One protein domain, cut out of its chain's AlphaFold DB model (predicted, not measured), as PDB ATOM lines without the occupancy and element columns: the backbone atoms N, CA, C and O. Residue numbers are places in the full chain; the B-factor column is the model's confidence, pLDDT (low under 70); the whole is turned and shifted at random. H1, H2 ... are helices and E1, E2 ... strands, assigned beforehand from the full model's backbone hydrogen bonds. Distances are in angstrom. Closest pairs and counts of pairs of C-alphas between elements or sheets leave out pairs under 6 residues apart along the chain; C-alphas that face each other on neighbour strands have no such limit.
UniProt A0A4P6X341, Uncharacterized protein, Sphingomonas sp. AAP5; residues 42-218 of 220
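AT A GLANCE: This is residues 42 to 218 of the 220 residues of an uncharacterized protein of Sphingomonas sp. AAP5 (UniProt A0A4P6X341). With little regular structure, an elongated body of loops has hairpin E5-E6 in its middle, H2 packed on E6, E3-E8 beside E5, and E1-E2 and E4-E7 toward opposite ends. Along the chain come E1, H1, H2, then E2 to E8; the class is mixed, the strand pairs antiparallel. The 177 printed residues, 49 in named elements, are compact: radius of gyration of the C-alphas 17.0 A, spans 53 by 30 by 25 A.

HOW THE PARTS SIT: In H2, residues 68 to 77, every O i to N i+4 pair is within hydrogen-bond range. H2 and E6, residues 166 to 170, come closest at C-alphas 77 and 167, 4.6 A apart. E5, residues 118 to 122, and E6 form a hairpin; N 119 and O 169 are 2.8 A apart.

IN THESE COORDINATES: E1, residues 42 to 44, begins at C-alpha (61.161, 69.631, 171.339); E8, residues 212 to 217, 16.6 A long, ends at (67.850, 75.948, 169.541).

THE WHOLE: The printed part has no cut; link E5 to E6 is long, and 67 printed residues have pLDDT under 70, among them residues 123 to 163.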
ATOM      1  N   ASN A  42      62.145  70.412 172.085       83.44
ATOM      2  CA  ASN A  42      61.161  69.631 171.339       83.44
ATOM      3  C   ASN A  42      59.970  70.509 170.918       83.44
ATOM      4  O   ASN A  42      59.509  71.330 171.710       83.44
ATOM      5  N   ILE A  43      59.427  70.262 169.723       83.12
ATOM      6  CA  ILE A  43      58.118  70.764 169.274       83.12
ATOM      7  C   ILE A  43      57.153  69.575 169.170       83.12
ATOM      8  O   ILE A  43      57.546  68.487 168.752       83.12
ATOM      9  N   ALA A  44      55.893  69.775 169.541       86.19
ATOM     10  CA  ALA A  44      54.779  68.888 169.225       86.19
ATOM     11  C   ALA A  44      53.610  69.707 168.659       86.19
ATOM     12  O   ALA A  44      53.432  70.866 169.027       86.19
ATOM     13  N   ALA A  45      52.804  69.099 167.797       86.69
ATOM     14  CA  ALA A  45      51.597  69.679 167.213       86.69
ATOM     15  C   ALA A  45      50.506  68.606 167.161       86.69
ATOM     16  O   ALA A  45      50.827  67.415 167.173       86.69
ATOM     17  N   ASP A  46      49.240  69.013 167.096       86.44
ATOM     18  CA  ASP A  46      48.126  68.069 166.960       86.44
ATOM     19  C   ASP A  46      48.010  67.532 165.506       86.44
ATOM     20  O   ASP A  46      47.566  66.404 165.307       86.44
ATOM     21  N   ASP A  47      48.478  68.297 164.508       88.31
ATOM     22  CA  ASP A  47      48.698  67.897 163.101       88.31
ATOM     23  C   ASP A  47      49.923  68.669 162.546       88.31
ATOM     24  O   ASP A  47      50.319  69.696 163.100       88.31
ATOM     25  N   SER A  48      50.539  68.190 161.462       85.56
ATOM     26  CA  SER A  48      51.592  68.888 160.704       85.56
ATOM     27  C   SER A  48      51.078  69.600 159.444       85.56
ATOM     28  O   SER A  48      51.844  70.308 158.791       85.56
ATOM     29  N   THR A  49      49.802  69.423 159.089       86.88
ATOM     30  CA  THR A  49      49.193  69.942 157.859       86.88
ATOM     31  C   THR A  49      48.094  70.958 158.167       86.88
ATOM     32  O   THR A  49      47.200  70.701 158.967       86.88
ATOM     33  N   ILE A  50      48.096  72.090 157.458       90.31
ATOM     34  CA  ILE A  50      46.927  72.977 157.356       90.31
ATOM     35  C   ILE A  50      46.340  72.914 155.946       90.31
ATOM     36  O   ILE A  50      47.069  72.801 154.963       90.31
ATOM     37  N   THR A  51      45.017  73.024 155.833       88.81
ATOM     38  CA  THR A  51      44.324  73.168 154.546       88.81
ATOM     39  C   THR A  51      43.595  74.505 154.515       88.81
ATOM     40  O   THR A  51      42.654  74.717 155.276       88.81
ATOM     41  N   LEU A  52      44.018  75.401 153.621       85.88
ATOM     42  CA  LEU A  52      43.258  76.599 153.267       85.88
ATOM     43  C   LEU A  52      42.294  76.274 152.120       85.88
ATOM     44  O   LEU A  52      42.621  75.484 151.233       85.88
ATOM     45  N   THR A  53      41.105  76.872 152.120       79.81
ATOM     46  CA  THR A  53      40.114  76.649 151.059       79.81
ATOM     47  C   THR A  53      40.391  77.554 149.852       79.81
ATOM     48  O   THR A  53      41.059  78.582 149.967       79.81
ATOM     49  N   GLY A  54      39.860  77.214 148.671       62.03
ATOM     50  CA  GLY A  54      40.126  77.978 147.439       62.03
ATOM     51  C   GLY A  54      39.759  79.470 147.524       62.03
ATOM     52  O   GLY A  54      40.438  80.312 146.934       62.03
ATOM     53  N   TYR A  55      38.737  79.804 148.320       73.50
ATOM     54  CA  TYR A  55      38.309  81.181 148.574       73.50
ATOM     55  C   TYR A  55      39.146  81.913 149.632       73.50
ATOM     56  O   TYR A  55      38.972  83.117 149.777       73.50
ATOM     57  N   ASP A  56      40.048  81.248 150.358       84.38
ATOM     58  CA  ASP A  56      40.958  81.920 151.295       84.38
ATOM     59  C   ASP A  56      42.151  82.554 150.568       84.38
ATOM     60  O   ASP A  56      42.603  83.628 150.955       84.38
ATOM     61  N   LEU A  57      42.626  81.925 149.485       89.06
ATOM     62  CA  LEU A  57      43.786  82.394 148.718       89.06
ATOM     63  C   LEU A  57      43.445  83.502 147.716       89.06
ATOM     64  O   LEU A  57      44.227  84.436 147.538       89.06
ATOM     65  N   THR A  58      42.289  83.406 147.048       90.50
ATOM     66  CA  THR A  58      41.905  84.345 145.982       90.50
ATOM     67  C   THR A  58      40.482  84.886 146.118       90.50
ATOM     68  O   THR A  58      39.627  84.331 146.816       90.50
ATOM     69  N   ASN A  59      40.240  86.035 145.487       88.69
ATOM     70  CA  ASN A  59      38.914  86.626 145.318       88.69
ATOM     71  C   ASN A  59      38.260  86.184 143.995       88.69
ATOM     72  O   ASN A  59      38.886  85.525 143.167       88.69
ATOM     73  N   ASP A  60      37.020  86.613 143.756       89.38
ATOM     74  CA  ASP A  60      36.216  86.206 142.589       89.38
ATOM     75  C   ASP A  60      36.770  86.709 141.236       89.38
ATOM     76  O   ASP A  60      36.273  86.351 140.171       89.38
ATOM     77  N   GLN A  61      37.827  87.532 141.253       88.31
ATOM     78  CA  GLN A  61      38.587  87.943 140.067       88.31
ATOM     79  C   GLN A  61      39.843  87.077 139.841       88.31
ATOM     80  O   GLN A  61      40.615  87.346 138.917       88.31
ATOM     81  N   GLY A  62      40.079  86.057 140.670       87.94
ATOM     82  CA  GLY A  62      41.293  85.242 140.653       87.94
ATOM     83  C   GLY A  62      42.545  86.011 141.082       87.94
ATOM     84  O   GLY A  62      43.644  85.629 140.697       87.94
ATOM     85  N   ARG A  63      42.403  87.116 141.824       90.06
ATOM     86  CA  ARG A  63      43.528  87.860 142.418       90.06
ATOM     87  C   ARG A  63      43.770  87.379 143.842       90.06
ATOM     88  O   ARG A  63      42.817  86.967 144.505       90.06
ATOM     89  N   VAL A  64      45.014  87.460 144.309       90.31
ATOM     90  CA  VAL A  64      45.374  87.141 145.700       90.31
ATOM     91  C   VAL A  64      44.583  88.001 146.696       90.31
ATOM     92  O   VAL A  64      44.231  89.146 146.395       90.31
ATOM     93  N   ARG A  65      44.267  87.456 147.875       90.38
ATOM     94  CA  ARG A  65      43.681  88.234 148.978       90.38
ATOM     95  C   ARG A  65      44.761  88.865 149.847       90.38
ATOM     96  O   ARG A  65      45.765  88.238 150.151       90.38
ATOM     97  N   ASN A  66      44.495  90.061 150.357       88.25
ATOM     98  CA  ASN A  66      45.373  90.780 151.283       88.25
ATOM     99  C   ASN A  66      45.332  90.247 152.735       88.25
ATOM    100  O   ASN A  66      45.683  90.987 153.648       88.25
ATOM    101  N   ASN A  67      44.825  89.026 152.955       88.62
ATOM    102  CA  ASN A  67      44.693  88.405 154.276       88.62
ATOM    103  C   ASN A  67      45.035  86.895 154.306       88.62
ATOM    104  O   ASN A  67      44.584  86.172 155.198       88.62
ATOM    105  N   VAL A  68      45.804  86.393 153.327       89.94
ATOM    106  CA  VAL A  68      46.300  84.997 153.310       89.94
ATOM    107  C   VAL A  68      47.245  84.725 154.481       89.94
ATOM    108  O   VAL A  68      47.129  83.687 155.122       89.94
ATOM    109  N   ASP A  69      48.116  85.675 154.811       86.50
ATOM    110  CA  ASP A  69      48.923  85.726 156.035       86.50
ATOM    111  C   ASP A  69      48.078  85.456 157.293       86.50
ATOM    112  O   ASP A  69      48.374  84.537 158.054       86.50
ATOM    113  N   GLN A  70      46.962  86.171 157.463       90.56
ATOM    114  CA  GLN A  70      46.050  86.002 158.596       90.56
ATOM    115  C   GLN A  70      45.386  84.623 158.570       90.56
ATOM    116  O   GLN A  70      45.164  84.018 159.619       90.56
ATOM    117  N   LYS A  71      45.062  84.101 157.383       92.81
ATOM    118  CA  LYS A  71      44.478  82.763 157.219       92.81
ATOM    119  C   LYS A  71      45.469  81.661 157.596       92.81
ATOM    120  O   LYS A  71      45.092  80.771 158.356       92.81
ATOM    121  N   VAL A  72      46.723  81.753 157.149       91.19
ATOM    122  CA  VAL A  72      47.802  80.836 157.549       91.19
ATOM    123  C   VAL A  72      48.058  80.946 159.057       91.19
ATOM    124  O   VAL A  72      48.044  79.931 159.745       91.19
ATOM    125  N   ALA A  73      48.212  82.159 159.596       88.94
ATOM    126  CA  ALA A  73      48.492  82.403 161.011       88.94
ATOM    127  C   ALA A  73      47.426  81.806 161.951       88.94
ATOM    128  O   ALA A  73      47.751  81.118 162.923       88.94
ATOM    129  N   ASN A  74      46.141  82.008 161.635       90.94
ATOM    130  CA  ASN A  74      45.038  81.417 162.396       90.94
ATOM    131  C   ASN A  74      45.005  79.884 162.266       90.94
ATOM    132  O   ASN A  74      44.789  79.197 163.263       90.94
ATOM    133  N   ALA A  75      45.252  79.335 161.070       91.88
ATOM    134  CA  ALA A  75      45.269  77.889 160.850       91.88
ATOM    135  C   ALA A  75      46.421  77.196 161.603       91.88
ATOM    136  O   ALA A  75      46.185  76.204 162.287       91.88
ATOM    137  N   LEU A  76      47.641  77.749 161.550       90.94
ATOM    138  CA  LEU A  76      48.798  77.242 162.299       90.94
ATOM    139  C   LEU A  76      48.586  77.337 163.815       90.94
ATOM    140  O   LEU A  76      48.903  76.400 164.544       90.94
ATOM    141  N   SER A  77      47.996  78.434 164.300       89.00
ATOM    142  CA  SER A  77      47.641  78.577 165.721       89.00
ATOM    143  C   SER A  77      46.600  77.541 166.173       89.00
ATOM    144  O   SER A  77      46.599  77.135 167.334       89.00
ATOM    145  N   GLY A  78      45.753  77.064 165.254       89.19
ATOM    146  CA  GLY A  78      44.798  75.979 165.486       89.19
ATOM    147  C   GLY A  78      45.427  74.594 165.698       89.19
ATOM    148  O   GLY A  78      44.754  73.714 166.228       89.19
ATOM    149  N   LEU A  79      46.709  74.396 165.360       89.31
ATOM    150  CA  LEU A  79      47.432  73.125 165.548       89.31
ATOM    151  C   LEU A  79      47.844  72.852 167.011       89.31
ATOM    152  O   LEU A  79      48.513  71.854 167.282       89.31
ATOM    153  N   ASN A  80      47.502  73.751 167.946       86.38
ATOM    154  CA  ASN A  80      47.855  73.695 169.372       86.38
ATOM    155  C   ASN A  80      49.344  73.388 169.629       86.38
ATOM    156  O   ASN A  80      49.678  72.624 170.544       86.38
ATOM    157  N   LEU A  81      50.224  73.972 168.807       85.69
ATOM    158  CA  LEU A  81      51.669  73.758 168.839       85.69
ATOM    159  C   LEU A  81      52.244  74.017 170.240       85.69
ATOM    160  O   LEU A  81      52.034  75.072 170.845       85.69
ATOM    161  N   LYS A  82      52.988  73.035 170.749       84.25
ATOM    162  CA  LYS A  82      53.623  73.052 172.068       84.25
ATOM    163  C   LYS A  82      55.131  72.908 171.932       84.25
ATOM    164  O   LYS A  82      55.608  72.036 171.208       84.25
ATOM    165  N   ALA A  83      55.874  73.722 172.668       78.25
ATOM    166  CA  ALA A  83      57.330  73.688 172.723       78.25
ATOM    167  C   ALA A  83      57.829  73.486 174.152       78.25
ATOM    168  O   ALA A  83      57.176  73.898 175.108       78.25
ATOM    169  N   TRP A  84      59.017  72.900 174.288       77.00
ATOM    170  CA  TRP A  84      59.822  73.022 175.500       77.00
ATOM    171  C   TRP A  84      61.314  72.971 175.177       77.00
ATOM    172  O   TRP A  84      61.722  72.357 174.191       77.00
ATOM    173  N   CYS A  85      62.120  73.588 176.039       71.50
ATOM    174  CA  CYS A  85      63.577  73.522 176.032       71.50
ATOM    175  C   CYS A  85      64.112  73.603 177.471       71.50
ATOM    176  O   CYS A  85      63.671  74.454 178.240       71.50
ATOM    177  N   ASN A  86      65.089  72.763 177.831       71.12
ATOM    178  CA  ASN A  86      65.708  72.758 179.170       71.12
ATOM    179  C   ASN A  86      67.045  73.527 179.252       71.12
ATOM    180  O   ASN A  86      67.748  73.403 180.253       71.12
ATOM    181  N   GLY A  87      67.415  74.278 178.211       62.66
ATOM    182  CA  GLY A  87      68.572  75.177 178.219       62.66
ATOM    183  C   GLY A  87      68.272  76.533 178.873       62.66
ATOM    184  O   GLY A  87      67.107  76.897 179.044       62.66
ATOM    185  N   ALA A  88      69.310  77.301 179.219       59.22
ATOM    186  CA  ALA A  88      69.161  78.564 179.961       59.22
ATOM    187  C   ALA A  88      68.811  79.791 179.089       59.22
ATOM    188  O   ALA A  88      68.308  80.791 179.600       59.22
ATOM    189  N   ARG A  89      69.079  79.735 177.777       61.22
ATOM    190  CA  ARG A  89      68.871  80.828 176.801       61.22
ATOM    191  C   ARG A  89      68.451  80.287 175.430       61.22
ATOM    192  O   ARG A  89      69.242  80.261 174.490       61.22
ATOM    193  N   ASN A  90      67.237  79.758 175.327       61.81
ATOM    194  CA  ASN A  90      66.814  79.031 174.125       61.81
ATOM    195  C   ASN A  90      66.365  79.988 173.011       61.81
ATOM    196  O   ASN A  90      65.636  80.945 173.266       61.81
ATOM    197  N   GLY A  91      66.798  79.712 171.782       63.09
ATOM    198  CA  GLY A  91      66.430  80.460 170.582       63.09
ATOM    199  C   GLY A  91      65.248  79.833 169.849       63.09
ATOM    200  O   GLY A  91      65.062  78.615 169.879       63.09
ATOM    201  N   VAL A  92      64.484  80.674 169.155       69.94
ATOM    202  CA  VAL A  92      63.380  80.278 168.275       69.94
ATOM    203  C   VAL A  92      63.553  81.024 166.960       69.94
ATOM    204  O   VAL A  92      63.758  82.234 166.970       69.94
ATOM    205  N   ALA A  93      63.460  80.308 165.844       68.44
ATOM    206  CA  ALA A  93      63.355  80.890 164.514       68.44
ATOM    207  C   ALA A  93      62.144  80.296 163.790       68.44
ATOM    208  O   ALA A  93      61.819  79.118 163.967       68.44
ATOM    209  N   VAL A  94      61.496  81.119 162.969       73.00
ATOM    210  CA  VAL A  94      60.486  80.702 161.996       73.00
ATOM    211  C   VAL A  94      61.023  81.010 160.601       73.00
ATOM    212  O   VAL A  94      61.730  81.995 160.415       73.00
ATOM    213  N   SER A  95      60.723  80.153 159.635       73.31
ATOM    214  CA  SER A  95      61.007  80.367 158.215       73.31
ATOM    215  C   SER A  95      59.791  79.925 157.404       73.31
ATOM    216  O   SER A  95      58.949  79.159 157.888       73.31
ATOM    217  N   ARG A  96      59.662  80.407 156.165       77.06
ATOM    218  CA  ARG A  96      58.547  80.024 155.288       77.06
ATOM    219  C   ARG A  96      58.925  80.057 153.818       77.06
ATOM    220  O   ARG A  96      59.605  80.980 153.376       77.06
ATOM    221  N   SER A  97      58.415  79.108 153.042       78.81
ATOM    222  CA  SER A  97      58.404  79.205 151.579       78.81
ATOM    223  C   SER A  97      57.118  79.884 151.088       78.81
ATOM    224  O   SER A  97      56.105  79.938 151.796       78.81
ATOM    225  N   ALA A  98      57.161  80.428 149.870       83.06
ATOM    226  CA  ALA A  98      55.970  80.934 149.196       83.06
ATOM    227  C   ALA A  98      54.961  79.792 148.968       83.06
ATOM    228  O   ALA A  98      55.357  78.651 148.732       83.06
ATOM    229  N   LEU A  99      53.658  80.093 148.979       86.69
ATOM    230  CA  LEU A  99      52.665  79.130 148.500       86.69
ATOM    231  C   LEU A  99      52.781  79.080 146.973       86.69
ATOM    232  O   LEU A  99      52.525  80.094 146.325       86.69
ATOM    233  N   ILE A 100      53.152  77.940 146.394       88.06
ATOM    234  CA  ILE A 100      53.362  77.776 144.951       88.06
ATOM    235  C   ILE A 100      52.419  76.746 144.326       88.06
ATOM    236  O   ILE A 100      52.069  75.743 144.941       88.06
ATOM    237  N   THR A 101      52.053  76.970 143.067       90.25
ATOM    238  CA  THR A 101      51.521  75.944 142.156       90.25
ATOM    239  C   THR A 101      52.520  75.711 141.018       90.25
ATOM    240  O   THR A 101      53.383  76.553 140.768       90.25
ATOM    241  N   GLY A 102      52.421  74.582 140.315       88.12
ATOM    242  CA  GLY A 102      53.256  74.282 139.147       88.12
ATOM    243  C   GLY A 102      54.756  74.324 139.456       88.12
ATOM    244  O   GLY A 102      55.267  73.454 140.157       88.12
ATOM    245  N   ASN A 103      55.459  75.322 138.913       84.94
ATOM    246  CA  ASN A 103      56.881  75.566 139.183       84.94
ATOM    247  C   ASN A 103      57.146  76.943 139.825       84.94
ATOM    248  O   ASN A 103      58.276  77.422 139.771       84.94
ATOM    249  N   GLY A 104      56.113  77.609 140.355       83.69
ATOM    250  CA  GLY A 104      56.199  78.929 140.991       83.69
ATOM    251  C   GLY A 104      56.410  80.117 140.040       83.69
ATOM    252  O   GLY A 104      56.234  81.262 140.462       83.69
ATOM    253  N   ASN A 105      56.729  79.889 138.762       85.44
ATOM    254  CA  ASN A 105      56.987  80.954 137.792       85.44
ATOM    255  C   ASN A 105      55.698  81.406 137.091       85.44
ATOM    256  O   ASN A 105      54.782  80.615 136.872       85.44
ATOM    257  N   ALA A 106      55.619  82.677 136.695       86.44
ATOM    258  CA  ALA A 106      54.458  83.181 135.963       86.44
ATOM    259  C   ALA A 106      54.275  82.484 134.599       86.44
ATOM    260  O   ALA A 106      55.217  82.338 133.820       86.44
ATOM    261  N   VAL A 107      53.035  82.106 134.282       88.38
ATOM    262  CA  VAL A 107      52.651  81.421 133.037       88.38
ATOM    263  C   VAL A 107      51.500  82.175 132.380       88.38
ATOM    264  O   VAL A 107      50.488  82.455 133.017       88.38
ATOM    265  N   ASN A 108      51.640  82.506 131.092       88.00
ATOM    266  CA  ASN A 108      50.623  83.199 130.285       88.00
ATOM    267  C   ASN A 108      50.089  84.515 130.904       88.00
ATOM    268  O   ASN A 108      48.943  84.891 130.671       88.00
ATOM    269  N   GLY A 109      50.909  85.213 131.702       84.00
ATOM    270  CA  GLY A 109      50.525  86.445 132.406       84.00
ATOM    271  C   GLY A 109      49.825  86.241 133.759       84.00
ATOM    272  O   GLY A 109      49.378  87.217 134.358       84.00
ATOM    273  N   PHE A 110      49.742  85.001 134.250       89.06
ATOM    274  CA  PHE A 110      49.232  84.655 135.577       89.06
ATOM    275  C   PHE A 110      50.385  84.242 136.499       89.06
ATOM    276  O   PHE A 110      51.265  83.485 136.090       89.06
ATOM    277  N   ASN A 111      50.365  84.697 137.751       90.75
ATOM    278  CA  ASN A 111      51.358  84.331 138.761       90.75
ATOM    279  C   ASN A 111      51.075  82.930 139.334       90.75
ATOM    280  O   ASN A 111      49.920  82.512 139.439       90.75
ATOM    281  N   GLN A 112      52.135  82.203 139.702       90.00
ATOM    282  CA  GLN A 112      52.057  80.856 140.289       90.00
ATOM    283  C   GLN A 112      52.496  80.801 141.758       90.00
ATOM    284  O   GLN A 112      52.575  79.712 142.322       90.00
ATOM    285  N   ALA A 113      52.764  81.944 142.394       88.38
ATOM    286  CA  ALA A 113      53.270  81.994 143.760       88.38
ATOM    287  C   ALA A 113      52.658  83.134 144.589       88.38
ATOM    288  O   ALA A 113      52.374  84.210 144.060       88.38
ATOM    289  N   ILE A 114      52.469  82.893 145.887       87.00
ATOM    290  CA  ILE A 114      51.989  83.862 146.881       87.00
ATOM    291  C   ILE A 114      53.012  83.954 148.014       87.00
ATOM    292  O   ILE A 114      53.322  82.948 148.656       87.00
ATOM    293  N   VAL A 115      53.494  85.164 148.282       85.94
ATOM    294  CA  VAL A 115      54.325  85.502 149.443       85.94
ATOM    295  C   VAL A 115      53.440  86.138 150.513       85.94
ATOM    296  O   VAL A 115      52.512  86.889 150.221       85.94
ATOM    297  N   TYR A 116      53.701  85.773 151.758       83.81
ATOM    298  CA  TYR A 116      52.977  86.144 152.968       83.81
ATOM    299  C   TYR A 116      53.986  86.016 154.113       83.81
ATOM    300  O   TYR A 116      54.827  85.123 154.050       83.81
ATOM    301  N   ASP A 117      53.925  86.853 155.145       80.69
ATOM    302  CA  ASP A 117      54.883  86.770 156.255       80.69
ATOM    303  C   ASP A 117      54.196  86.522 157.593       80.69
ATOM    304  O   ASP A 117      53.050  86.918 157.829       80.69
ATOM    305  N   LEU A 118      54.921  85.819 158.460       77.19
ATOM    306  CA  LEU A 118      54.432  85.299 159.724       77.19
ATOM    307  C   LEU A 118      55.441  85.557 160.825       77.19
ATOM    308  O   LEU A 118      56.630  85.297 160.666       77.19
ATOM    309  N   ASN A 119      54.910  85.903 161.988       76.00
ATOM    310  CA  ASN A 119      55.638  85.897 163.236       76.00
ATOM    311  C   ASN A 119      55.154  84.789 164.153       76.00
ATOM    312  O   ASN A 119      53.955  84.530 164.268       76.00
ATOM    313  N   VAL A 120      56.115  84.182 164.844       76.25
ATOM    314  CA  VAL A 120      55.873  83.235 165.926       76.25
ATOM    315  C   VAL A 120      55.770  83.994 167.251       76.25
ATOM    316  O   VAL A 120      56.635  84.800 167.587       76.25
ATOM    317  N   LEU A 121      54.705  83.741 168.008       74.50
ATOM    318  CA  LEU A 121      54.508  84.242 169.367       74.50
ATOM    319  C   LEU A 121      54.475  83.054 170.327       74.50
ATOM    320  O   LEU A 121      53.763  82.076 170.084       74.50
ATOM    321  N   ILE A 122      55.199  83.151 171.441       70.31
ATOM    322  CA  ILE A 122      55.140  82.168 172.527       70.31
ATOM    323  C   ILE A 122      54.692  82.890 173.794       70.31
ATOM    324  O   ILE A 122      55.238  83.934 174.153       70.31
ATOM    325  N   ASP A 123      53.657  82.367 174.447       64.44
ATOM    326  CA  ASP A 123      52.979  83.076 175.533       64.44
ATOM    327  C   ASP A 123      53.890  83.223 176.767       64.44
ATOM    328  O   ASP A 123      54.546  82.279 177.206       64.44
ATOM    329  N   GLY A 124      53.995  84.441 177.296       52.09
ATOM    330  CA  GLY A 124      54.989  84.813 178.306       52.09
ATOM    331  C   GLY A 124      56.452  84.807 177.831       52.09
ATOM    332  O   GLY A 124      57.328  85.155 178.613       52.09
ATOM    333  N   ALA A 125      56.775  84.452 176.584       55.03
ATOM    334  CA  ALA A 125      58.158  84.458 176.120       55.03
ATOM    335  C   ALA A 125      58.628  85.869 175.740       55.03
ATOM    336  O   ALA A 125      58.691  86.246 174.567       55.03
ATOM    337  N   THR A 126      59.116  86.623 176.724       51.00
ATOM    338  CA  THR A 126      60.246  87.516 176.449       51.00
ATOM    339  C   THR A 126      61.376  86.670 175.835       51.00
ATOM    340  O   THR A 126      62.004  85.891 176.547       51.00
ATOM    341  N   ARG A 127      61.513  86.778 174.480       50.28
ATOM    342  CA  ARG A 127      63.248  87.667 172.353       50.28
ATOM    343  C   ARG A 127      64.634  88.494 172.422       50.28
ATOM    344  O   ARG A 127      64.637  89.708 172.300       50.28
ATOM    345  N   ASP A 128      65.838  87.902 172.433       43.88
ATOM    346  CA  ASP A 128      67.048  88.601 172.970       43.88
ATOM    347  C   ASP A 128      67.755  89.616 172.025       43.88
ATOM    348  O   ASP A 128      68.975  89.607 171.881       43.88
ATOM    349  N   GLY A 129      67.005  90.468 171.315       43.28
ATOM    350  CA  GLY A 129      67.465  91.578 170.465       43.28
ATOM    351  C   GLY A 129      68.193  91.180 169.176       43.28
ATOM    352  O   GLY A 129      68.161  91.921 168.195       43.28
ATOM    353  N   ALA A 130      68.821  90.007 169.152       38.94
ATOM    354  CA  ALA A 130      69.498  89.446 167.999       38.94
ATOM    355  C   ALA A 130      68.494  89.049 166.906       38.94
ATOM    356  O   ALA A 130      67.535  88.313 167.150       38.94
ATOM    357  N   ALA A 131      68.745  89.512 165.681       36.81
ATOM    358  CA  ALA A 131      68.029  89.046 164.503       36.81
ATOM    359  C   ALA A 131      68.458  87.608 164.171       36.81
ATOM    360  O   ALA A 131      69.647  87.341 163.987       36.81
ATOM    361  N   PHE A 132      67.494  86.691 164.071       40.94
ATOM    362  CA  PHE A 132      67.736  85.353 163.528       40.94
ATOM    363  C   PHE A 132      67.764  85.393 161.989       40.94
ATOM    364  O   PHE A 132      67.079  86.192 161.347       40.94
ATOM    365  N   PHE A 133      68.606  84.548 161.395       32.41
ATOM    366  CA  PHE A 133      69.006  84.619 159.986       32.41
ATOM    367  C   PHE A 133      68.015  83.930 159.011       32.41
ATOM    368  O   PHE A 133      68.391  82.948 158.386       32.41
ATOM    369  N   ASP A 134      66.791  84.453 158.834       30.44
ATOM    370  CA  ASP A 134      66.027  84.282 157.561       30.44
ATOM    371  C   ASP A 134      65.023  85.419 157.235       30.44
ATOM    372  O   ASP A 134      64.203  85.324 156.325       30.44
ATOM    373  N   GLY A 135      65.083  86.560 157.930       30.84
ATOM    374  CA  GLY A 135      64.378  87.766 157.472       30.84
ATOM    375  C   GLY A 135      62.842  87.731 157.525       30.84
ATOM    376  O   GLY A 135      62.223  88.560 156.864       30.84
ATOM    377  N   THR A 136      62.243  86.839 158.318       30.39
ATOM    378  CA  THR A 136      60.970  87.113 159.010       30.39
ATOM    379  C   THR A 136      61.281  87.898 160.289       30.39
ATOM    380  O   THR A 136      62.182  87.505 161.040       30.39
ATOM    381  N   SER A 137      60.599  89.009 160.557       35.38
ATOM    382  CA  SER A 137      60.929  89.895 161.683       35.38
ATOM    383  C   SER A 137      59.937  89.804 162.851       35.38
ATOM    384  O   SER A 137      58.882  90.440 162.826       35.38
ATOM    385  N   ASP A 138      60.316  89.075 163.925       34.09
ATOM    386  CA  ASP A 138      59.490  88.937 165.142       34.09
ATOM    387  C   ASP A 138      59.012  90.322 165.600       34.09
ATOM    388  O   ASP A 138      59.824  91.200 165.922       34.09
ATOM    389  N   GLY A 139      57.698  90.519 165.531       31.17
ATOM    390  CA  GLY A 139      57.136  91.833 165.246       31.17
ATOM    391  C   GLY A 139      57.140  92.817 166.412       31.17
ATOM    392  O   GLY A 139      57.361  92.438 167.568       31.17
ATOM    393  N   PRO A 140      56.828  94.098 166.134       26.75
ATOM    394  CA  PRO A 140      56.597  95.091 167.174       26.75
ATOM    395  C   PRO A 140      55.526  94.604 168.167       26.75
ATOM    396  O   PRO A 140      54.348  94.513 167.833       26.75
ATOM    397  N   ALA A 141      55.982  94.335 169.396       30.03
ATOM    398  CA  ALA A 141      55.232  93.835 170.551       30.03
ATOM    399  C   ALA A 141      54.645  92.406 170.431       30.03
ATOM    400  O   ALA A 141      53.444  92.230 170.238       30.03
ATOM    401  N   ASN A 142      55.474  91.380 170.685       32.66
ATOM    402  CA  ASN A 142      55.429  90.575 171.933       32.66
ATOM    403  C   ASN A 142      56.342  89.322 171.841       32.66
ATOM    404  O   ASN A 142      55.877  88.206 171.633       32.66
ATOM    405  N   GLY A 143      57.654  89.522 172.015       31.64
ATOM    406  CA  GLY A 143      58.712  88.492 172.026       31.64
ATOM    407  C   GLY A 143      59.946  88.995 172.800       31.64
ATOM    408  O   GLY A 143      59.886  90.084 173.374       31.64
ATOM    409  N   PRO A 144      61.083  88.279 172.871       26.89
ATOM    410  CA  PRO A 144      62.461  88.807 174.199       26.89
ATOM    411  C   PRO A 144      63.034  90.201 174.345       26.89
ATOM    412  O   PRO A 144      63.943  90.403 175.148       26.89
ATOM    413  N   GLY A 145      62.529  91.153 173.578       27.28
ATOM    414  CA  GLY A 145      63.417  92.184 173.072       27.28
ATOM    415  C   GLY A 145      62.865  93.572 173.214       27.28
ATOM    416  O   GLY A 145      62.257  94.063 172.274       27.28
ATOM    417  N   ILE A 146      63.167  94.202 174.351       28.45
ATOM    418  CA  ILE A 146      63.454  95.646 174.461       28.45
ATOM    419  C   ILE A 146      62.430  96.576 173.761       28.45
ATOM    420  O   ILE A 146      62.758  97.667 173.300       28.45
ATOM    421  N   GLY A 147      61.166  96.155 173.713       29.83
ATOM    422  CA  GLY A 147      60.011  96.971 173.364       29.83
ATOM    423  C   GLY A 147      59.273  97.374 174.637       29.83
ATOM    424  O   GLY A 147      59.210  96.601 175.592       29.83
ATOM    425  N   ALA A 148      58.703  98.578 174.666       30.00
ATOM    426  CA  ALA A 148      57.990  99.105 175.831       30.00
ATOM    427  C   ALA A 148      56.578  98.490 175.984       30.00
ATOM    428  O   ALA A 148      55.568  99.178 175.858       30.00
ATOM    429  N   GLY A 149      56.520  97.184 176.251       33.22
ATOM    430  CA  GLY A 149      55.315  96.429 176.597       33.22
ATOM    431  C   GLY A 149      55.583  95.533 177.808       33.22
ATOM    432  O   GLY A 149      56.678  94.993 177.953       33.22
ATOM    433  N   SER A 150      54.604  95.385 178.703       28.14
ATOM    434  CA  SER A 150      54.765  94.694 179.992       28.14
ATOM    435  C   SER A 150      54.707  93.162 179.871       28.14
ATOM    436  O   SER A 150      53.845  92.516 180.470       28.14
ATOM    437  N   GLY A 151      55.607  92.583 179.074       35.47
ATOM    438  CA  GLY A 151      55.816  91.138 178.998       35.47
ATOM    439  C   GLY A 151      56.538  90.600 180.237       35.47
ATOM    440  O   GLY A 151      57.439  91.247 180.773       35.47
ATOM    441  N   ILE A 152      56.146  89.410 180.695       34.41
ATOM    442  CA  ILE A 152      56.854  88.680 181.755       34.41
ATOM    443  C   ILE A 152      58.104  88.044 181.146       34.41
ATOM    444  O   ILE A 152      58.003  87.379 180.123       34.41
ATOM    445  N   ALA A 153      59.260  88.168 181.799       37.66
ATOM    446  CA  ALA A 153      60.444  87.422 181.392       37.66
ATOM    447  C   ALA A 153      60.323  85.939 181.786       37.66
ATOM    448  O   ALA A 153      60.448  85.603 182.963       37.66
ATOM    449  N   VAL A 154      60.093  85.049 180.813       41.34
ATOM    450  CA  VAL A 154      60.131  83.589 181.013       41.34
ATOM    451  C   VAL A 154      61.563  83.068 180.803       41.34
ATOM    452  O   VAL A 154      62.051  83.084 179.676       41.34
ATOM    453  N   PRO A 155      62.252  82.576 181.854       40.03
ATOM    454  CA  PRO A 155      63.644  82.126 181.752       40.03
ATOM    455  C   PRO A 155      63.807  80.705 181.182       40.03
ATOM    456  O   PRO A 155      64.933  80.267 180.968       40.03
ATOM    457  N   ALA A 156      62.719  79.958 180.963       47.78
ATOM    458  CA  ALA A 156      62.759  78.608 180.399       47.78
ATOM    459  C   ALA A 156      61.436  78.243 179.704       47.78
ATOM    460  O   ALA A 156      60.359  78.451 180.265       47.78
ATOM    461  N   PHE A 157      61.516  77.626 178.522       58.19
ATOM    462  CA  PHE A 157      60.354  77.067 177.826       58.19
ATOM    463  C   PHE A 157      59.985  75.731 178.485       58.19
ATOM    464  O   PHE A 157      60.506  74.677 178.120       58.19
ATOM    465  N   GLY A 158      59.147  75.776 179.519       57.31
ATOM    466  CA  GLY A 158      58.710  74.580 180.241       57.31
ATOM    467  C   GLY A 158      57.798  73.672 179.399       57.31
ATOM    468  O   GLY A 158      57.144  74.149 178.477       57.31
ATOM    469  N   PRO A 159      57.676  72.372 179.732       58.09
ATOM    470  CA  PRO A 159      56.722  71.458 179.087       58.09
ATOM    471  C   PRO A 159      55.248  71.756 179.421       58.09
ATOM    472  O   PRO A 159      54.353  71.090 178.904       58.09
ATOM    473  N   THR A 160      54.988  72.727 180.300       61.53
ATOM    474  CA  THR A 160      53.662  73.180 180.731       61.53
ATOM    475  C   THR A 160      53.678  74.689 181.016       61.53
ATOM    476  O   THR A 160      54.739  75.293 181.171       61.53
ATOM    477  N   GLY A 161      52.492  75.296 181.126       61.47
ATOM    478  CA  GLY A 161      52.316  76.722 181.429       61.47
ATOM    479  C   GLY A 161      52.063  77.577 180.184       61.47
ATOM    480  O   GLY A 161      51.658  77.065 179.142       61.47
ATOM    481  N   GLN A 162      52.261  78.892 180.302       57.38
ATOM    482  CA  GLN A 162      52.142  79.823 179.169       57.38
ATOM    483  C   GLN A 162      53.293  79.621 178.174       57.38
ATOM    484  O   GLN A 162      53.050  79.331 177.004       57.38
ATOM    485  N   GLY A 163      54.535  79.600 178.679       59.47
ATOM    486  CA  GLY A 163      55.766  79.420 177.896       59.47
ATOM    487  C   GLY A 163      55.928  78.073 177.183       59.47
ATOM    488  O   GLY A 163      56.988  77.829 176.616       59.47
ATOM    489  N   SER A 164      54.909  77.207 177.205       70.06
ATOM    490  CA  SER A 164      54.862  75.984 176.405       70.06
ATOM    491  C   SER A 164      54.013  76.114 175.133       70.06
ATOM    492  O   SER A 164      53.978  75.158 174.366       70.06
ATOM    493  N   LYS A 165      53.281  77.218 174.907       77.94
ATOM    494  CA  LYS A 165      52.352  77.386 173.770       77.94
ATOM    495  C   LYS A 165      52.934  78.259 172.661       77.94
ATOM    496  O   LYS A 165      53.275  79.409 172.918       77.94
ATOM    497  N   ILE A 166      52.939  77.754 171.429       80.00
ATOM    498  CA  ILE A 166      53.246  78.527 170.220       80.00
ATOM    499  C   ILE A 166      51.941  78.992 169.549       80.00
ATOM    500  O   ILE A 166      50.957  78.256 169.497       80.00
ATOM    501  N   SER A 167      51.955  80.202 168.997       84.62
ATOM    502  CA  SER A 167      50.915  80.778 168.137       84.62
ATOM    503  C   SER A 167      51.547  81.636 167.031       84.62
ATOM    504  O   SER A 167      52.749  81.904 167.068       84.62
ATOM    505  N   PHE A 168      50.757  82.050 166.039       85.25
ATOM    506  CA  PHE A 168      51.228  82.779 164.858       85.25
ATOM    507  C   PHE A 168      50.378  84.014 164.592       85.25
ATOM    508  O   PHE A 168      49.162  83.995 164.784       85.25
ATOM    509  N   VAL A 169      51.015  85.064 164.081       83.50
ATOM    510  CA  VAL A 169      50.367  86.301 163.622       83.50
ATOM    511  C   VAL A 169      51.000  86.787 162.318       83.50
ATOM    512  O   VAL A 169      52.120  86.402 161.992       83.50
ATOM    513  N   THR A 170      50.300  87.656 161.589       79.56
ATOM    514  CA  THR A 170      50.864  88.481 160.505       79.56
ATOM    515  C   THR A 170      52.146  89.185 160.947       79.56
ATOM    516  O   THR A 170      52.194  89.733 162.050       79.56
ATOM    517  N   GLU A 171      53.154  89.260 160.077       78.19
ATOM    518  CA  GLU A 171      54.307  90.134 160.306       78.19
ATOM    519  C   GLU A 171      53.942  91.623 160.083       78.19
ATOM    520  O   GLU A 171      53.596  92.010 158.960       78.19
ATOM    521  N   PRO A 172      53.980  92.494 161.114       71.94
ATOM    522  CA  PRO A 172      53.514  93.874 160.980       71.94
ATOM    523  C   PRO A 172      54.377  94.702 160.022       71.94
ATOM    524  O   PRO A 172      55.592  94.780 160.175       71.94
ATOM    525  N   GLY A 173      53.729  95.380 159.071       72.81
ATOM    526  CA  GLY A 173      54.396  96.172 158.029       72.81
ATOM    527  C   GLY A 173      54.650  95.419 156.719       72.81
ATOM    528  O   GLY A 173      55.122  96.033 155.766       72.81
ATOM    529  N   THR A 174      54.298  94.132 156.648       75.06
ATOM    530  CA  THR A 174      54.341  93.322 155.419       75.06
ATOM    531  C   THR A 174      52.987  93.296 154.698       75.06
ATOM    532  O   THR A 174      51.965  93.740 155.231       75.06
ATOM    533  N   SER A 175      52.977  92.782 153.469       79.88
ATOM    534  CA  SER A 175      51.789  92.582 152.630       79.88
ATOM    535  C   SER A 175      51.682  91.128 152.162       79.88
ATOM    536  O   SER A 175      52.651  90.379 152.203       79.88
ATOM    537  N   VAL A 176      50.501  90.691 151.724       85.69
ATOM    538  CA  VAL A 176      50.387  89.444 150.951       85.69
ATOM    539  C   VAL A 176      50.516  89.800 149.484       85.69
ATOM    540  O   VAL A 176      49.751  90.638 149.011       85.69
ATOM    541  N   ASP A 177      51.427  89.133 148.777       85.44
ATOM    542  CA  ASP A 177      51.806  89.490 147.416       85.44
ATOM    543  C   ASP A 177      51.791  88.297 146.462       85.44
ATOM    544  O   ASP A 177      52.353  87.236 146.732       85.44
ATOM    545  N   ALA A 178      51.169  88.481 145.299       85.75
ATOM    546  CA  ALA A 178      51.285  87.542 144.188       85.75
ATOM    547  C   ALA A 178      52.613  87.781 143.460       85.75
ATOM    548  O   ALA A 178      52.827  88.884 142.953       85.75
ATOM    549  N   VAL A 179      53.460  86.756 143.331       84.44
ATOM    550  CA  VAL A 179      54.807  86.879 142.742       84.44
ATOM    551  C   VAL A 179      54.998  86.001 141.505       84.44
ATOM    552  O   VAL A 179      54.380  84.944 141.358       84.44
ATOM    553  N   SER A 180      55.849  86.457 140.586       81.69
ATOM    554  CA  SER A 180      56.112  85.802 139.295       81.69
ATOM    555  C   SER A 180      57.308  84.838 139.294       81.69
ATOM    556  O   SER A 180      57.550  84.197 138.271       81.69
ATOM    557  N   ASN A 181      58.042  84.729 140.407       75.88
ATOM    558  CA  ASN A 181      59.327  84.028 140.545       75.88
ATOM    559  C   ASN A 181      59.394  83.121 141.800       75.88
ATOM    560  O   ASN A 181      60.394  83.108 142.521       75.88
ATOM    561  N   GLY A 182      58.320  82.382 142.096       66.62
ATOM    562  CA  GLY A 182      58.203  81.554 143.300       66.62
ATOM    563  C   GLY A 182      59.308  80.507 143.457       66.62
ATOM    564  O   GLY A 182      59.478  79.646 142.597       66.62
ATOM    565  N   GLN A 183      60.009  80.543 144.593       64.88
ATOM    566  CA  GLN A 183      60.973  79.518 144.996       64.88
ATOM    567  C   GLN A 183      60.259  78.433 145.810       64.88
ATOM    568  O   GLN A 183      59.655  78.722 146.843       64.88
ATOM    569  N   GLY A 184      60.304  77.188 145.332       54.78
ATOM    570  CA  GLY A 184      59.627  76.052 145.959       54.78
ATOM    571  C   GLY A 184      60.523  75.258 146.906       54.78
ATOM    572  O   GLY A 184      61.639  74.898 146.542       54.78
ATOM    573  N   GLY A 185      60.012  74.926 148.094       51.09
ATOM    574  CA  GLY A 185      60.611  73.927 148.992       51.09
ATOM    575  C   GLY A 185      61.904  74.330 149.717       51.09
ATOM    576  O   GLY A 185      62.453  73.503 150.439       51.09
ATOM    577  N   ALA A 186      62.372  75.569 149.558       54.81
ATOM    578  CA  ALA A 186      63.508  76.135 150.285       54.81
ATOM    579  C   ALA A 186      63.062  77.284 151.204       54.81
ATOM    580  O   ALA A 186      62.060  77.948 150.933       54.81
ATOM    581  N   GLU A 187      63.821  77.521 152.272       57.69
ATOM    582  CA  GLU A 187      63.708  78.712 153.124       57.69
ATOM    583  C   GLU A 187      64.205  79.938 152.337       57.69
ATOM    584  O   GLU A 187      65.201  79.844 151.614       57.69
ATOM    585  N   VAL A 188      63.464  81.052 152.384       58.56
ATOM    586  CA  VAL A 188      63.682  82.210 151.499       58.56
ATOM    587  C   VAL A 188      63.206  83.525 152.125       58.56
ATOM    588  O   VAL A 188      62.011  83.812 152.143       58.56
ATOM    589  N   THR A 189      64.133  84.398 152.528       65.94
ATOM    590  CA  THR A 189      63.833  85.803 152.891       65.94
ATOM    591  C   THR A 189      62.888  86.498 151.883       65.94
ATOM    592  O   THR A 189      62.970  86.236 150.676       65.94
ATOM    593  N   ARG A 190      62.036  87.451 152.316       65.50
ATOM    594  CA  ARG A 190      61.193  88.230 151.369       65.50
ATOM    595  C   ARG A 190      62.014  88.922 150.273       65.50
ATOM    596  O   ARG A 190      61.545  88.996 149.143       65.50
ATOM    597  N   ALA A 191      63.246  89.350 150.564       65.94
ATOM    598  CA  ALA A 191      64.104  90.100 149.641       65.94
ATOM    599  C   ALA A 191      64.348  89.415 148.274       65.94
ATOM    600  O   ALA A 191      64.698  90.091 147.308       65.94
ATOM    601  N   VAL A 192      64.124  88.097 148.170       65.69
ATOM    602  CA  VAL A 192      64.149  87.322 146.912       65.69
ATOM    603  C   VAL A 192      63.007  87.712 145.948       65.69
ATOM    604  O   VAL A 192      63.104  87.494 144.738       65.69
ATOM    605  N   PHE A 193      61.927  88.309 146.460       66.94
ATOM    606  CA  PHE A 193      60.666  88.528 145.750       66.94
ATOM    607  C   PHE A 193      60.352  89.997 145.419       66.94
ATOM    608  O   PHE A 193      59.598  90.228 144.477       66.94
ATOM    609  N   ASN A 194      60.964  90.979 146.098       65.81
ATOM    610  CA  ASN A 194      60.653  92.423 145.982       65.81
ATOM    611  C   ASN A 194      60.558  92.976 144.540       65.81
ATOM    612  O   ASN A 194      59.872  93.963 144.288       65.81
ATOM    613  N   GLY A 195      61.273  92.383 143.577       62.12
ATOM    614  CA  GLY A 195      61.236  92.778 142.160       62.12
ATOM    615  C   GLY A 195      60.118  92.127 141.333       62.12
ATOM    616  O   GLY A 195      60.155  92.195 140.106       62.12
ATOM    617  N   SER A 196      59.188  91.405 141.958       62.78
ATOM    618  CA  SER A 196      58.211  90.525 141.293       62.78
ATOM    619  C   SER A 196      56.821  90.508 141.948       62.78
ATOM    620  O   SER A 196      55.925  89.827 141.450       62.78
ATOM    621  N   GLU A 197      56.626  91.272 143.024       72.25
ATOM    622  CA  GLU A 197      55.361  91.443 143.751       72.25
ATOM    623  C   GLU A 197      54.344  92.269 142.937       72.25
ATOM    624  O   GLU A 197      54.649  93.357 142.447       72.25
ATOM    625  N   ASN A 198      53.120  91.754 142.754       73.31
ATOM    626  CA  ASN A 198      52.069  92.442 141.997       73.31
ATOM    627  C   ASN A 198      50.644  92.071 142.453       73.31
ATOM    628  O   ASN A 198      50.014  91.155 141.924       73.31
ATOM    629  N   ASN A 199      50.069  92.875 143.349       66.00
ATOM    630  CA  ASN A 199      48.708  92.678 143.875       66.00
ATOM    631  C   ASN A 199      47.562  92.926 142.882       66.00
ATOM    632  O   ASN A 199      46.403  92.631 143.181       66.00
ATOM    633  N   ALA A 200      47.856  93.429 141.681       72.56
ATOM    634  CA  ALA A 200      46.880  93.512 140.600       72.56
ATOM    635  C   ALA A 200      46.869  92.261 139.698       72.56
ATOM    636  O   ALA A 200      45.920  92.113 138.912       72.56
ATOM    637  N   ALA A 201      47.879  91.386 139.800       80.94
ATOM    638  CA  ALA A 201      48.013  90.168 139.006       80.94
ATOM    639  C   ALA A 201      46.951  89.115 139.356       80.94
ATOM    640  O   ALA A 201      46.387  89.094 140.452       80.94
ATOM    641  N   ARG A 202      46.676  88.225 138.397       90.69
ATOM    642  CA  ARG A 202      45.807  87.060 138.593       90.69
ATOM    643  C   ARG A 202      46.649  85.812 138.832       90.69
ATOM    644  O   ARG A 202      47.742  85.686 138.287       90.69
ATOM    645  N   MET A 203      46.108  84.891 139.613       92.31
ATOM    646  CA  MET A 203      46.714  83.615 139.965       92.31
ATOM    647  C   MET A 203      46.335  82.525 138.959       92.31
ATOM    648  O   MET A 203      45.234  82.533 138.405       92.31
ATOM    649  N   VAL A 204      47.223  81.553 138.750       92.62
ATOM    650  CA  VAL A 204      46.896  80.302 138.045       92.62
ATOM    651  C   VAL A 204      45.959  79.454 138.912       92.62
ATOM    652  O   VAL A 204      46.154  79.360 140.123       92.62
ATOM    653  N   ALA A 205      44.957  78.809 138.310       90.25
ATOM    654  CA  ALA A 205      44.093  77.864 139.016       90.25
ATOM    655  C   ALA A 205      44.840  76.551 139.320       90.25
ATOM    656  O   ALA A 205      45.402  75.931 138.419       90.25
ATOM    657  N   GLY A 206      44.827  76.111 140.579       89.88
ATOM    658  CA  GLY A 206      45.464  74.871 141.020       89.88
ATOM    659  C   GLY A 206      45.583  74.786 142.541       89.88
ATOM    660  O   GLY A 206      45.182  75.707 143.252       89.88
ATOM    661  N   THR A 207      46.151  73.687 143.034       90.38
ATOM    662  CA  THR A 207      46.546  73.557 144.444       90.38
ATOM    663  C   THR A 207      47.821  74.359 144.682       90.38
ATOM    664  O   THR A 207      48.786  74.201 143.939       90.38
ATOM    665  N   TYR A 208      47.829  75.188 145.724       90.75
ATOM    666  CA  TYR A 208      49.013  75.916 146.171       90.75
ATOM    667  C   TYR A 208      49.585  75.243 147.419       90.75
ATOM    668  O   TYR A 208      48.848  75.012 148.378       90.75
ATOM    669  N   THR A 209      50.880  74.936 147.418       88.75
ATOM    670  CA  THR A 209      51.588  74.312 148.543       88.75
ATOM    671  C   THR A 209      52.793  75.144 148.961       88.75
ATOM    672  O   THR A 209      53.455  75.771 148.141       88.75
ATOM    673  N   GLY A 210      53.079  75.153 150.256       83.00
ATOM    674  CA  GLY A 210      54.240  75.809 150.845       83.00
ATOM    675  C   GLY A 210      54.537  75.197 152.209       83.00
ATOM    676  O   GLY A 210      53.815  74.314 152.674       83.00
ATOM    677  N   THR A 211      55.607  75.658 152.838       82.25
ATOM    678  CA  THR A 211      56.101  75.165 154.127       82.25
ATOM    679  C   THR A 211      56.318  76.322 155.089       82.25
ATOM    680  O   THR A 211      56.704  77.413 154.672       82.25
ATOM    681  N   VAL A 212      56.110  76.059 156.379       82.25
ATOM    682  CA  VAL A 212      56.538  76.918 157.486       82.25
ATOM    683  C   VAL A 212      57.342  76.037 158.434       82.25
ATOM    684  O   VAL A 212      56.823  75.023 158.906       82.25
ATOM    685  N   THR A 213      58.603  76.383 158.680       78.38
ATOM    686  CA  THR A 213      59.498  75.626 159.569       78.38
ATOM    687  C   THR A 213      59.653  76.376 160.886       78.38
ATOM    688  O   THR A 213      59.695  77.604 160.915       78.38
ATOM    689  N   LEU A 214      59.760  75.631 161.986       76.12
ATOM    690  CA  LEU A 214      60.063  76.163 163.311       76.12
ATOM    691  C   LEU A 214      61.309  75.472 163.847       76.12
ATOM    692  O   LEU A 214      61.325  74.252 164.011       76.12
ATOM    693  N   THR A 215      62.330  76.261 164.157       73.38
ATOM    694  CA  THR A 215      63.610  75.773 164.670       73.38
ATOM    695  C   THR A 215      63.781  76.243 166.109       73.38
ATOM    696  O   THR A 215      63.870  77.443 166.370       73.38
ATOM    697  N   LEU A 216      63.832  75.292 167.047       71.69
ATOM    698  CA  LEU A 216      64.200  75.545 168.442       71.69
ATOM    699  C   LEU A 216      65.671  75.192 168.666       71.69
ATOM    700  O   LEU A 216      66.076  74.049 168.446       71.69
ATOM    701  N   THR A 217      66.440  76.143 169.188       67.50
ATOM    702  CA  THR A 217      67.850  75.948 169.541       67.50
ATOM    703  C   THR A 217      67.999  75.985 171.062       67.50
ATOM    704  O   THR A 217      67.724  77.029 171.660       67.50
ATOM    705  N   PRO A 218      68.430  74.896 171.723       62.47
ATOM    706  CA  PRO A 218      68.618  74.901 173.170       62.47
ATOM    707  C   PRO A 218      69.787  75.807 173.568       62.47
ATOM    708  O   PRO A 218      70.845  75.784 172.940       62.47
TER     709      PRO A 218